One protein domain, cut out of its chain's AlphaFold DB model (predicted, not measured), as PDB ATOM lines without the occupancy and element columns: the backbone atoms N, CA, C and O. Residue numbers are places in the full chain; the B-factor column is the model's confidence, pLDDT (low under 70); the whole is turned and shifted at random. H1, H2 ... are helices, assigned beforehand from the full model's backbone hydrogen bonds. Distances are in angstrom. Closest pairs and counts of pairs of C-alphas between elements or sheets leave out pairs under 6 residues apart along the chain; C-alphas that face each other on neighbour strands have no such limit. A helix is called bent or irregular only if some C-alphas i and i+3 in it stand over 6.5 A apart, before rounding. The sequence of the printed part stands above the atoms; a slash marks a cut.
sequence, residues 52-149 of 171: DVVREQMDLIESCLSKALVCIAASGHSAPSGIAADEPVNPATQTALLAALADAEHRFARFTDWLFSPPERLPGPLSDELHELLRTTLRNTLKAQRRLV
ATOM      1  N   ASP A  52     155.394 164.059 133.290       82.62
ATOM      2  CA  ASP A  52     156.146 165.181 133.843       82.62
ATOM      3  C   ASP A  52     156.356 165.064 135.354       82.62
ATOM      4  O   ASP A  52     157.445 165.354 135.841       82.62
ATOM      5  N   VAL A  53     155.364 164.569 136.099       83.56
ATOM      6  CA  VAL A  53     155.495 164.337 137.547       83.56
ATOM      7  C   VAL A  53     156.352 163.109 137.851       83.56
ATOM      8  O   VAL A  53     157.054 163.088 138.863       83.56
ATOM      9  N   VAL A  54     156.332 162.090 136.986       88.06
ATOM     10  CA  VAL A  54     157.254 160.946 137.094       88.06
ATOM     11  C   VAL A  54     158.694 161.410 136.855       88.06
ATOM     12  O   VAL A  54     159.573 161.108 137.659       88.06
ATOM     13  N   ARG A  55     158.925 162.211 135.805       90.19
ATOM     14  CA  ARG A  55     160.243 162.786 135.500       90.19
ATOM     15  C   ARG A  55     160.742 163.695 136.617       90.19
ATOM     16  O   ARG A  55     161.872 163.546 137.054       90.19
ATOM     17  N   GLU A  56     159.887 164.568 137.139       91.44
ATOM     18  CA  GLU A  56     160.246 165.447 138.251       91.44
ATOM     19  C   GLU A  56     160.645 164.663 139.509       91.44
ATOM     20  O   GLU A  56     161.613 165.021 140.175       91.44
ATOM     21  N   GLN A  57     159.930 163.584 139.846       91.88
ATOM     22  CA  GLN A  57     160.298 162.735 140.984       91.88
ATOM     23  C   GLN A  57     161.635 162.032 140.767       91.88
ATOM     24  O   GLN A  57     162.462 162.020 141.680       91.88
ATOM     25  N   MET A  58     161.860 161.499 139.565       93.25
ATOM     26  CA  MET A  58     163.136 160.899 139.186       93.25
ATOM     27  C   MET A  58     164.274 161.921 139.333       93.25
ATOM     28  O   MET A  58     165.237 161.657 140.046       93.25
ATOM     29  N   ASP A  59     164.124 163.124 138.774       93.44
ATOM     30  CA  ASP A  59     165.135 164.188 138.838       93.44
ATOM     31  C   ASP A  59     165.440 164.624 140.284       93.44
ATOM     32  O   ASP A  59     166.597 164.864 140.644       93.44
ATOM     33  N   LEU A  60     164.416 164.713 141.141       95.56
ATOM     34  CA  LEU A  60     164.579 165.024 142.565       95.56
ATOM     35  C   LEU A  60     165.403 163.953 143.289       95.56
ATOM     36  O   LEU A  60     166.306 164.295 144.058       95.56
ATOM     37  N   ILE A  61     165.105 162.674 143.041       95.88
ATOM     38  CA  ILE A  61     165.822 161.547 143.642       95.88
ATOM     39  C   ILE A  61     167.269 161.499 143.137       95.88
ATOM     40  O   ILE A  61     168.191 161.429 143.951       95.88
ATOM     41  N   GLU A  62     167.491 161.613 141.828       95.25
ATOM     42  CA  GLU A  62     168.838 161.587 141.242       95.25
ATOM     43  C   GLU A  62     169.692 162.758 141.730       95.25
ATOM     44  O   GLU A  62     170.857 162.582 142.096       95.25
ATOM     45  N   SER A  63     169.108 163.957 141.827       95.19
ATOM     46  CA  SER A  63     169.799 165.117 142.395       95.19
ATOM     47  C   SER A  63     170.190 164.881 143.856       95.19
ATOM     48  O   SER A  63     171.289 165.262 144.266       95.19
ATOM     49  N   CYS A  64     169.323 164.238 144.643       96.62
ATOM     50  CA  CYS A  64     169.615 163.883 146.027       96.62
ATOM     51  C   CYS A  64     170.775 162.890 146.128       96.62
ATOM     52  O   CYS A  64     171.722 163.138 146.873       96.62
ATOM     53  N   LEU A  65     170.714 161.790 145.374       96.19
ATOM     54  CA  LEU A  65     171.737 160.743 145.379       96.19
ATOM     55  C   LEU A  65     173.090 161.281 144.903       96.19
ATOM     56  O   LEU A  65     174.111 161.034 145.543       96.19
ATOM     57  N   SER A  66     173.096 162.088 143.840       95.12
ATOM     58  CA  SER A  66     174.304 162.739 143.330       95.12
ATOM     59  C   SER A  66     174.943 163.663 144.374       95.12
ATOM     60  O   SER A  66     176.141 163.560 144.637       95.12
ATOM     61  N   LYS A  67     174.152 164.519 145.040       96.19
ATOM     62  CA  LYS A  67     174.654 165.397 146.113       96.19
ATOM     63  C   LYS A  67     175.169 164.603 147.308       96.19
ATOM     64  O   LYS A  67     176.253 164.897 147.799       96.19
ATOM     65  N   ALA A  68     174.433 163.580 147.741       95.88
ATOM     66  CA  ALA A  68     174.842 162.723 148.848       95.88
ATOM     67  C   ALA A  68     176.192 162.045 148.564       95.88
ATOM     68  O   ALA A  68     177.080 162.079 149.413       95.88
ATOM     69  N   LEU A  69     176.379 161.502 147.355       95.62
ATOM     70  CA  LEU A  69     177.648 160.913 146.919       95.62
ATOM     71  C   LEU A  69     178.807 161.914 146.991       95.62
ATOM     72  O   LEU A  69     179.880 161.568 147.484       95.62
ATOM     73  N   VAL A  70     178.588 163.161 146.557       95.31
ATOM     74  CA  VAL A  70     179.594 164.231 146.647       95.31
ATOM     75  C   VAL A  70     179.934 164.558 148.106       95.31
ATOM     76  O   VAL A  70     181.116 164.615 148.441       95.31
ATOM     77  N   CYS A  71     178.941 164.725 148.985       94.44
ATOM     78  CA  CYS A  71     179.167 165.034 150.406       94.44
ATOM     79  C   CYS A  71     179.918 163.902 151.132       94.44
ATOM     80  O   CYS A  71     180.847 164.157 151.905       94.44
ATOM     81  N   ILE A  72     179.555 162.646 150.849       93.94
ATOM     82  CA  ILE A  72     180.206 161.451 151.405       93.94
ATOM     83  C   ILE A  72     181.671 161.378 150.949       93.94
ATOM     84  O   ILE A  72     182.568 161.244 151.785       93.94
ATOM     85  N   ALA A  73     181.921 161.543 149.644       93.06
ATOM     86  CA  ALA A  73     183.266 161.499 149.076       93.06
ATOM     87  C   ALA A  73     184.156 162.641 149.593       93.06
ATOM     88  O   ALA A  73     185.304 162.407 149.969       93.06
ATOM     89  N   ALA A  74     183.625 163.866 149.680       93.31
ATOM     90  CA  ALA A  74     184.344 165.024 150.219       93.31
ATOM     91  C   ALA A  74     184.735 164.842 151.695       93.31
ATOM     92  O   ALA A  74     185.746 165.377 152.144       93.31
ATOM     93  N   SER A  75     183.959 164.048 152.436       91.38
ATOM     94  CA  SER A  75     184.221 163.705 153.835       91.38
ATOM     95  C   SER A  75     185.119 162.474 154.003       91.38
ATOM     96  O   SER A  75     185.305 162.013 155.128       91.38
ATOM     97  N   GLY A  76     185.643 161.902 152.911       91.56
ATOM     98  CA  GLY A  76     186.537 160.742 152.933       91.56
ATOM     99  C   GLY A  76     185.873 159.417 153.321       91.56
ATOM    100  O   GLY A  76     186.579 158.483 153.689       91.56
ATOM    101  N   HIS A  77     184.541 159.331 153.268       90.12
ATOM    102  CA  HIS A  77     183.801 158.109 153.587       90.12
ATOM    103  C   HIS A  77     183.436 157.339 152.316       90.12
ATOM    104  O   HIS A  77     183.290 157.912 151.235       90.12
ATOM    105  N   SER A  78     183.247 156.029 152.456       89.75
ATOM    106  CA  SER A  78     182.742 155.184 151.375       89.75
ATOM    107  C   SER A  78     181.217 155.222 151.341       89.75
ATOM    108  O   SER A  78     180.555 154.958 152.344       89.75
ATOM    109  N   ALA A  79     180.659 155.529 150.172       87.75
ATOM    110  CA  ALA A  79     179.224 155.452 149.935       87.75
ATOM    111  C   ALA A  79     178.730 153.991 149.900       87.75
ATOM    112  O   ALA A  79     179.507 153.093 149.558       87.75
ATOM    113  N   PRO A  80     177.448 153.731 150.219       90.62
ATOM    114  CA  PRO A  80     176.867 152.400 150.069       90.62
ATOM    115  C   PRO A  80     176.931 151.932 148.611       90.62
ATOM    116  O   PRO A  80     176.786 152.714 147.671       90.62
ATOM    117  N   SER A  81     177.136 150.632 148.409       90.06
ATOM    118  CA  SER A  81     177.155 150.060 147.066       90.06
ATOM    119  C   SER A  81     175.780 150.168 146.399       90.06
ATOM    120  O   SER A  81     174.734 149.992 147.024       90.06
ATOM    121  N   GLY A  82     175.787 150.465 145.098       89.50
ATOM    122  CA  GLY A  82     174.572 150.498 144.290       89.50
ATOM    123  C   GLY A  82     173.630 151.666 144.584       89.50
ATOM    124  O   GLY A  82     172.436 151.511 144.356       89.50
ATOM    125  N   ILE A  83     174.110 152.802 145.103       92.94
ATOM    126  CA  ILE A  83     173.323 154.056 145.105       92.94
ATOM    127  C   ILE A  83     173.666 154.983 143.934       92.94
ATOM    128  O   ILE A  83     172.877 155.864 143.597       92.94
ATOM    129  N   ALA A  84     174.828 154.787 143.305       89.62
ATOM    130  CA  ALA A  84     175.179 155.460 142.063       89.62
ATOM    131  C   ALA A  84     174.366 154.868 140.906       89.62
ATOM    132  O   ALA A  84     174.102 153.666 140.892       89.62
ATOM    133  N   ALA A  85     173.971 155.717 139.958       84.56
ATOM    134  CA  ALA A  85     173.398 155.256 138.703       84.56
ATOM    135  C   ALA A  85     174.489 154.591 137.850       84.56
ATOM    136  O   ALA A  85     175.610 155.100 137.783       84.56
ATOM    137  N   ASP A  86     174.144 153.488 137.185       76.38
ATOM    138  CA  ASP A  86     175.060 152.800 136.270       76.38
ATOM    139  C   ASP A  86     175.299 153.626 134.991       76.38
ATOM    140  O   ASP A  86     176.421 153.685 134.490       76.38
ATOM    141  N   GLU A  87     174.267 154.314 134.486       76.00
ATOM    142  CA  GLU A  87     174.347 155.190 133.311       76.00
ATOM    143  C   GLU A  87     173.230 156.258 133.340       76.00
ATOM    144  O   GLU A  87     172.152 155.994 133.883       76.00
ATOM    145  N   PRO A  88     173.431 157.466 132.769       70.75
ATOM    146  CA  PRO A  88     172.361 158.448 132.622       70.75
ATOM    147  C   PRO A  88     171.221 157.904 131.749       70.75
ATOM    148  O   PRO A  88     171.385 157.697 130.546       70.75
ATOM    149  N   VAL A  89     170.043 157.706 132.339       75.44
ATOM    150  CA  VAL A  89     168.865 157.213 131.616       75.44
ATOM    151  C   VAL A  89     168.081 158.396 131.045       75.44
ATOM    152  O   VAL A  89     167.643 159.272 131.785       75.44
ATOM    153  N   ASN A  90     167.857 158.409 129.727       81.50
ATOM    154  CA  ASN A  90     166.913 159.325 129.079       81.50
ATOM    155  C   ASN A  90     165.710 158.527 128.541       81.50
ATOM    156  O   ASN A  90     165.722 158.085 127.386       81.50
ATOM    157  N   PRO A  91     164.700 158.248 129.383       83.44
ATOM    158  CA  PRO A  91     163.609 157.360 129.015       83.44
ATOM    159  C   PRO A  91     162.685 158.013 127.978       83.44
ATOM    160  O   PRO A  91     162.012 159.006 128.248       83.44
ATOM    161  N   ALA A  92     162.617 157.412 126.788       79.88
ATOM    162  CA  ALA A  92     161.799 157.902 125.675       79.88
ATOM    163  C   ALA A  92     160.324 157.452 125.729       79.88
ATOM    164  O   ALA A  92     159.490 157.985 125.002       79.88
ATOM    165  N   THR A  93     159.992 156.454 126.555       81.38
ATOM    166  CA  THR A  93     158.632 155.899 126.679       81.38
ATOM    167  C   THR A  93     158.149 155.962 128.123       81.38
ATOM    168  O   THR A  93     158.959 155.915 129.047       81.38
ATOM    169  N   GLN A  94     156.829 155.999 128.328       77.94
ATOM    170  CA  GLN A  94     156.233 155.988 129.671       77.94
ATOM    171  C   GLN A  94     156.661 154.754 130.478       77.94
ATOM    172  O   GLN A  94     157.005 154.863 131.650       77.94
ATOM    173  N   THR A  95     156.714 153.580 129.844       79.94
ATOM    174  CA  THR A  95     157.187 152.346 130.487       79.94
ATOM    175  C   THR A  95     158.647 152.454 130.918       79.94
ATOM    176  O   THR A  95     158.980 152.067 132.036       79.94
ATOM    177  N   ALA A  96     159.519 152.998 130.061       86.81
ATOM    178  CA  ALA A  96     160.921 153.213 130.409       86.81
ATOM    179  C   ALA A  96     161.072 154.245 131.535       86.81
ATOM    180  O   ALA A  96     161.921 154.080 132.402       86.81
ATOM    181  N   LEU A  97     160.227 155.276 131.546       87.56
ATOM    182  CA  LEU A  97     160.238 156.321 132.565       87.56
ATOM    183  C   LEU A  97     159.796 155.785 133.934       87.56
ATOM    184  O   LEU A  97     160.442 156.069 134.937       87.56
ATOM    185  N   LEU A  98     158.753 154.954 133.979       86.94
ATOM    186  CA  LEU A  98     158.324 154.281 135.210       86.94
ATOM    187  C   LEU A  98     159.373 153.282 135.718       86.94
ATOM    188  O   LEU A  98     159.598 153.197 136.921       86.94
ATOM    189  N   ALA A  99     160.037 152.553 134.815       90.19
ATOM    190  CA  ALA A  99     161.128 151.653 135.187       90.19
ATOM    191  C   ALA A  99     162.335 152.420 135.755       90.19
ATOM    192  O   ALA A  99     162.905 152.000 136.758       90.19
ATOM    193  N   ALA A 100     162.686 153.560 135.152       92.44
ATOM    194  CA  ALA A 100     163.751 154.431 135.640       92.44
ATOM    195  C   ALA A 100     163.418 155.034 137.015       92.44
ATOM    196  O   ALA A 100     164.274 155.041 137.896       92.44
ATOM    197  N   LEU A 101     162.168 155.468 137.236       92.00
ATOM    198  CA  LEU A 101     161.727 155.922 138.558       92.00
ATOM    199  C   LEU A 101     161.840 154.799 139.598       92.00
ATOM    200  O   LEU A 101     162.400 155.029 140.663       92.00
ATOM    201  N   ALA A 102     161.362 153.591 139.286       91.75
ATOM    202  CA  ALA A 102     161.425 152.459 140.212       91.75
ATOM    203  C   ALA A 102     162.872 152.089 140.592       91.75
ATOM    204  O   ALA A 102     163.150 151.764 141.747       91.75
ATOM    205  N   ASP A 103     163.808 152.165 139.640       94.12
ATOM    206  CA  ASP A 103     165.236 151.989 139.917       94.12
ATOM    207  C   ASP A 103     165.785 153.096 140.836       94.12
ATOM    208  O   ASP A 103     166.423 152.804 141.853       94.12
ATOM    209  N   ALA A 104     165.481 154.362 140.535       94.62
ATOM    210  CA  ALA A 104     165.892 155.498 141.357       94.62
ATOM    211  C   ALA A 104     165.340 155.398 142.792       94.62
ATOM    212  O   ALA A 104     166.084 155.587 143.755       94.62
ATOM    213  N   GLU A 105     164.067 155.029 142.955       94.94
ATOM    214  CA  GLU A 105     163.434 154.783 144.256       94.94
ATOM    215  C   GLU A 105     164.115 153.642 145.017       94.94
ATOM    216  O   GLU A 105     164.350 153.754 146.220       94.94
ATOM    217  N   HIS A 106     164.492 152.565 144.327       95.62
ATOM    218  CA  HIS A 106     165.202 151.454 144.949       95.62
ATOM    219  C   HIS A 106     166.595 151.869 145.449       95.62
ATOM    220  O   HIS A 106     166.982 151.530 146.570       95.62
ATOM    221  N   ARG A 107     167.340 152.658 144.665       96.31
ATOM    222  CA  ARG A 107     168.627 153.232 145.095       96.31
ATOM    223  C   ARG A 107     168.462 154.213 146.253       96.31
ATOM    224  O   ARG A 107     169.253 154.195 147.196       96.31
ATOM    225  N   PHE A 108     167.411 155.027 146.228       96.50
ATOM    226  CA  PHE A 108     167.073 155.952 147.306       96.50
ATOM    227  C   PHE A 108     166.707 155.236 148.610       96.50
ATOM    228  O   PHE A 108     167.145 155.655 149.683       96.50
ATOM    229  N   ALA A 109     165.978 154.120 148.529       95.94
ATOM    230  CA  ALA A 109     165.702 153.257 149.673       95.94
ATOM    231  C   ALA A 109     166.999 152.690 150.272       95.94
ATOM    232  O   ALA A 109     167.224 152.840 151.469       95.94
ATOM    233  N   ARG A 110     167.915 152.164 149.444       95.81
ATOM    234  CA  ARG A 110     169.235 151.695 149.917       95.81
ATOM    235  C   ARG A 110     170.036 152.799 150.609       95.81
ATOM    236  O   ARG A 110     170.649 152.555 151.645       95.81
ATOM    237  N   PHE A 111     170.045 154.007 150.041       96.19
ATOM    238  CA  PHE A 111     170.696 155.164 150.660       96.19
ATOM    239  C   PHE A 111     170.077 155.495 152.023       96.19
ATOM    240  O   PHE A 111     170.801 155.738 152.985       96.19
ATOM    241  N   THR A 112     168.746 155.460 152.107       95.94
ATOM    242  CA  THR A 112     168.000 155.699 153.346       95.94
ATOM    243  C   THR A 112     168.377 154.668 154.408       95.94
ATOM    244  O   THR A 112     168.808 155.050 155.493       95.94
ATOM    245  N   ASP A 113     168.301 153.376 154.083       95.62
ATOM    246  CA  ASP A 113     168.649 152.286 155.002       95.62
ATOM    247  C   ASP A 113     170.090 152.413 155.514       95.62
ATOM    248  O   ASP A 113     170.345 152.304 156.715       95.62
ATOM    249  N   TRP A 114     171.033 152.720 154.619       95.19
ATOM    250  CA  TRP A 114     172.426 152.957 154.992       95.19
ATOM    251  C   TRP A 114     172.589 154.170 155.914       95.19
ATOM    252  O   TRP A 114     173.340 154.092 156.879       95.19
ATOM    253  N   LEU A 115     171.886 155.277 155.666       94.69
ATOM    254  CA  LEU A 115     171.990 156.481 156.496       94.69
ATOM    255  C   LEU A 115     171.475 156.240 157.924       94.69
ATOM    256  O   LEU A 115     172.034 156.780 158.880       94.69
ATOM    257  N   PHE A 116     170.441 155.409 158.078       93.94
ATOM    258  CA  PHE A 116     169.899 155.025 159.385       93.94
ATOM    259  C   PHE A 116     170.686 153.903 160.073       93.94
ATOM    260  O   PHE A 116     170.509 153.673 161.271       93.94
ATOM    261  N   SER A 117     171.539 153.182 159.350       92.50
ATOM    262  CA  SER A 117     172.378 152.109 159.892       92.50
ATOM    263  C   SER A 117     173.747 152.072 159.201       92.50
ATOM    264  O   SER A 117     174.076 151.088 158.531       92.50
ATOM    265  N   PRO A 118     174.565 153.135 159.343       89.38
ATOM    266  CA  PRO A 118     175.832 153.215 158.638       89.38
ATOM    267  C   PRO A 118     176.847 152.251 159.276       89.38
ATOM    268  O   PRO A 118     176.877 152.105 160.502       89.38
ATOM    269  N   PRO A 119     177.703 151.593 158.471       84.50
ATOM    270  CA  PRO A 119     178.698 150.638 158.963       84.50
ATOM    271  C   PRO A 119     179.761 151.311 159.842       84.50
ATOM    272  O   PRO A 119     180.329 150.682 160.732       84.50
ATOM    273  N   GLU A 120     180.000 152.600 159.609       87.19
ATOM    274  CA  GLU A 120     180.894 153.446 160.385       87.19
ATOM    275  C   GLU A 120     180.137 154.675 160.877       87.19
ATOM    276  O   GLU A 120     179.207 155.168 160.235       87.19
ATOM    277  N   ARG A 121     180.531 155.187 162.044       88.62
ATOM    278  CA  ARG A 121     179.864 156.344 162.630       88.62
ATOM    279  C   ARG A 121     180.185 157.595 161.816       88.62
ATOM    280  O   ARG A 121     181.302 158.098 161.874       88.62
ATOM    281  N   LEU A 122     179.174 158.122 161.130       91.31
ATOM    282  CA  LEU A 122     179.298 159.367 160.381       91.31
ATOM    283  C   LEU A 122     179.547 160.557 161.329       91.31
ATOM    284  O   LEU A 122     178.961 160.615 162.420       91.31
ATOM    285  N   PRO A 123     180.377 161.536 160.928       93.06
ATOM    286  CA  PRO A 123     180.489 162.810 161.626       93.06
ATOM    287  C   PRO A 123     179.122 163.493 161.736       93.06
ATOM    288  O   PRO A 123     178.356 163.495 160.774       93.06
ATOM    289  N   GLY A 124     178.837 164.120 162.883       92.38
ATOM    290  CA  GLY A 124     177.566 164.822 163.127       92.38
ATOM    291  C   GLY A 124     177.158 165.778 161.995       92.38
ATOM    292  O   GLY A 124     176.068 165.607 161.458       92.38
ATOM    293  N   PRO A 125     178.045 166.688 161.541       94.19
ATOM    294  CA  PRO A 125     177.726 167.611 160.451       94.19
ATOM    295  C   PRO A 125     177.361 166.916 159.131       94.19
ATOM    296  O   PRO A 125     176.412 167.325 158.472       94.19
ATOM    297  N   LEU A 126     178.077 165.843 158.770       94.62
ATOM    298  CA  LEU A 126     177.784 165.065 157.562       94.62
ATOM    299  C   LEU A 126     176.439 164.346 157.694       94.62
ATOM    300  O   LEU A 126     175.630 164.365 156.773       94.62
ATOM    301  N   SER A 127     176.190 163.725 158.849       94.56
ATOM    302  CA  SER A 127     174.915 163.071 159.136       94.56
ATOM    303  C   SER A 127     173.756 164.057 158.987       94.56
ATOM    304  O   SER A 127     172.792 163.760 158.284       94.56
ATOM    305  N   ASP A 128     173.856 165.243 159.587       95.19
ATOM    306  CA  ASP A 128     172.806 166.265 159.538       95.19
ATOM    307  C   ASP A 128     172.535 166.746 158.104       95.19
ATOM    308  O   ASP A 128     171.375 166.853 157.696       95.19
ATOM    309  N   GLU A 129     173.590 166.969 157.316       96.56
ATOM    310  CA  GLU A 129     173.485 167.368 155.909       96.56
ATOM    311  C   GLU A 129     172.783 166.297 155.058       96.56
ATOM    312  O   GLU A 129     171.858 166.602 154.301       96.56
ATOM    313  N   LEU A 130     173.149 165.022 155.229       96.25
ATOM    314  CA  LEU A 130     172.521 163.906 154.515       96.25
ATOM    315  C   LEU A 130     171.046 163.722 154.911       96.25
ATOM    316  O   LEU A 130     170.200 163.480 154.047       96.25
ATOM    317  N   HIS A 131     170.707 163.896 156.193       96.81
ATOM    318  CA  HIS A 131     169.315 163.857 156.650       96.81
ATOM    319  C   HIS A 131     168.494 165.037 156.110       96.81
ATOM    320  O   HIS A 131     167.305 164.874 155.823       96.81
ATOM    321  N   GLU A 132     169.089 166.223 155.950       97.25
ATOM    322  CA  GLU A 132     168.427 167.364 155.308       97.25
ATOM    323  C   GLU A 132     168.140 167.094 153.829       97.25
ATOM    324  O   GLU A 132     167.017 167.338 153.372       97.25
ATOM    325  N   LEU A 133     169.112 166.535 153.098       96.38
ATOM    326  CA  LEU A 133     168.928 166.117 151.705       96.38
ATOM    327  C   LEU A 133     167.791 165.097 151.578       96.38
ATOM    328  O   LEU A 133     166.890 165.285 150.755       96.38
ATOM    329  N   LEU A 134     167.778 164.071 152.437       96.31
ATOM    330  CA  LEU A 134     166.722 163.060 152.476       96.31
ATOM    331  C   LEU A 134     165.346 163.704 152.708       96.31
ATOM    332  O   LEU A 134     164.402 163.489 151.944       96.31
ATOM    333  N   ARG A 135     165.230 164.538 153.745       96.94
ATOM    334  CA  ARG A 135     163.965 165.167 154.145       96.94
ATOM    335  C   ARG A 135     163.434 166.128 153.089       96.94
ATOM    336  O   ARG A 135     162.230 166.148 152.831       96.94
ATOM    337  N   THR A 136     164.311 166.930 152.493       97.06
ATOM    338  CA  THR A 136     163.946 167.870 151.429       97.06
ATOM    339  C   THR A 136     163.457 167.124 150.192       97.06
ATOM    340  O   THR A 136     162.421 167.487 149.634       97.06
ATOM    341  N   THR A 137     164.136 166.042 149.815       96.44
ATOM    342  CA  THR A 137     163.746 165.203 148.676       96.44
ATOM    343  C   THR A 137     162.384 164.559 148.907       96.44
ATOM    344  O   THR A 137     161.487 164.768 148.096       96.44
ATOM    345  N   LEU A 138     162.172 163.908 150.057       94.38
ATOM    346  CA  LEU A 138     160.874 163.325 150.431       94.38
ATOM    347  C   LEU A 138     159.742 164.360 150.439       94.38
ATOM    348  O   LEU A 138     158.637 164.108 149.962       94.38
ATOM    349  N   ARG A 139     159.995 165.561 150.968       95.56
ATOM    350  CA  ARG A 139     158.993 166.634 150.970       95.56
ATOM    351  C   ARG A 139     158.624 167.056 149.547       95.56
ATOM    352  O   ARG A 139     157.451 167.312 149.272       95.56
ATOM    353  N   ASN A 140     159.608 167.152 148.659       93.44
ATOM    354  CA  ASN A 140     159.396 167.588 147.285       93.44
ATOM    355  C   ASN A 140     158.726 166.506 146.430       93.44
ATOM    356  O   ASN A 140     157.832 166.848 145.658       93.44
ATOM    357  N   THR A 141     159.058 165.224 146.616       90.56
ATOM    358  CA  THR A 141     158.362 164.119 145.936       90.56
ATOM    359  C   THR A 141     156.895 164.054 146.359       90.56
ATOM    360  O   THR A 141     156.013 164.041 145.503       90.56
ATOM    361  N   LEU A 142     156.597 164.166 147.660       89.25
ATOM    362  CA  LEU A 142     155.216 164.238 148.157       89.25
ATOM    363  C   LEU A 142     154.463 165.467 147.627       89.25
ATOM    364  O   LEU A 142     153.276 165.390 147.310       89.25
ATOM    365  N   LYS A 143     155.135 166.618 147.509       88.88
ATOM    366  CA  LYS A 143     154.542 167.827 146.920       88.88
ATOM    367  C   LYS A 143     154.224 167.630 145.435       88.88
ATOM    368  O   LYS A 143     153.172 168.089 144.987       88.88
ATOM    369  N   ALA A 144     155.098 166.950 144.693       84.12
ATOM    370  CA  ALA A 144     154.868 166.609 143.295       84.12
ATOM    371  C   ALA A 144     153.667 165.668 143.144       84.12
ATOM    372  O   ALA A 144     152.741 165.985 142.400       84.12
ATOM    373  N   GLN A 145     153.607 164.603 143.947       79.69
ATOM    374  CA  GLN A 145     152.476 163.671 143.987       79.69
ATOM    375  C   GLN A 145     151.161 164.362 144.366       79.69
ATOM    376  O   GLN A 145     150.130 164.133 143.741       79.69
ATOM    377  N   ARG A 146     151.179 165.278 145.341       82.19
ATOM    378  CA  ARG A 146     149.977 166.016 145.753       82.19
ATOM    379  C   ARG A 146     149.371 166.858 144.626       82.19
ATOM    380  O   ARG A 146     148.165 167.065 144.640       82.19
ATOM    381  N   ARG A 147     150.166 167.336 143.661       80.06
ATOM    382  CA  ARG A 147     149.634 168.058 142.488       80.06
ATOM    383  C   ARG A 147     148.840 167.157 141.541       80.06
ATOM    384  O   ARG A 147     148.002 167.679 140.819       80.06
ATOM    385  N   LEU A 148     149.103 165.848 141.546       67.94
ATOM    386  CA  LEU A 148     148.361 164.871 140.743       67.94
ATOM    387  C   LEU A 148     147.014 164.514 141.350       67.94
ATOM    388  O   LEU A 148     146.121 164.109 140.622       67.94
ATOM    389  N   VAL A 149     146.867 164.642 142.669       62.69
ATOM    390  CA  VAL A 149     145.579 164.436 143.324       62.69
ATOM    391  C   VAL A 149     144.722 165.650 142.979       62.69
ATOM    392  O   VAL A 149     145.011 166.744 143.483       62.69
TER     393      VAL A 149
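What this domain is: This is residues 52 to 149 of the 171 residues of an uncharacterized protein of Betaproteobacteria bacterium HGW-Betaproteobacteria-16 (UniProt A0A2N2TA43). Three long helices make a bundle: H1 and H3 lie side by side, running opposite ways with nearly the same line, and H2 packs slantwise on H1 and reaches H3 only with residues 112 to 115. H1 and H2 run the same way, and the long link between them, residues 75 to 93, runs back along the length of the bundle, while H2 and H3 form a helical hairpin. The printed part has 98 residues with three named helices, H1, H2 and H3 in chain order, and no named strand; the class is all helix. It is compact, with a radius of gyration of the C-alphas of 13.9 A, and its C-alphas span 40 by 28 by 19 A.

How they stand to each other: The bundle, three helices that touch one another, begins with H1, residues 52 to 74. H1 touches H2, residues 94 to 116; their closest C-alphas are those of Met 58 and Leu 101, 5.2 A apart. These two run the same way at a steep tilt of 35.4 degrees, only just beyond shallow. H1 also touches H3, residues 124 to 148, with the C-alphas of Gln 57 and Thr 141 closest at 5.5 A. H1 and H3 run opposite ways at a shallow tilt of 4 degrees. The centre of H1 is 10.2 A from that of H2 and 10.2 A from that of H3, while the centres of H2 and H3 are 14.1 A apart. H2 touches H3 with residues 112 to 115 alone, and H3 touches H2 with residues 127 to 134 alone. Their closest C-alphas, those of Thr 112 and Leu 134, are 7.5 A apart, and this hairpin has a shallow tilt of 32 degrees, opposite ways. With 2 of the 3 pairs at a shallow tilt, the helix packing is mostly aligned, but only just. In H1 and H2 every O i to N i+4 pair is within hydrogen-bond range; in H3, 20 of 21 are.

Where its parts are: H1 has 23 residues and measures 32.6 A from C-alpha 52 at (156.146, 165.181, 133.843) to C-alpha 74. H2, also 23 residues, measures 32.7 A and begins at C-alpha 94 at (156.233, 155.988, 129.671). H3 is the longest, with 25 residues and 36.8 A, and ends at C-alpha 148 at (148.361, 164.871, 140.743). No helix is bent.

The domain as a whole: The two C-alphas farthest apart, those of Gly 76 and Val 149, are 42.2 A apart. The printed part has no cut. The link from H1 to H2 is long, with 19 residues, and the link from H2 to H3 is short, with 7. The mean pLDDT of the printed part is 90.3; residues 148 to 149 are under 70.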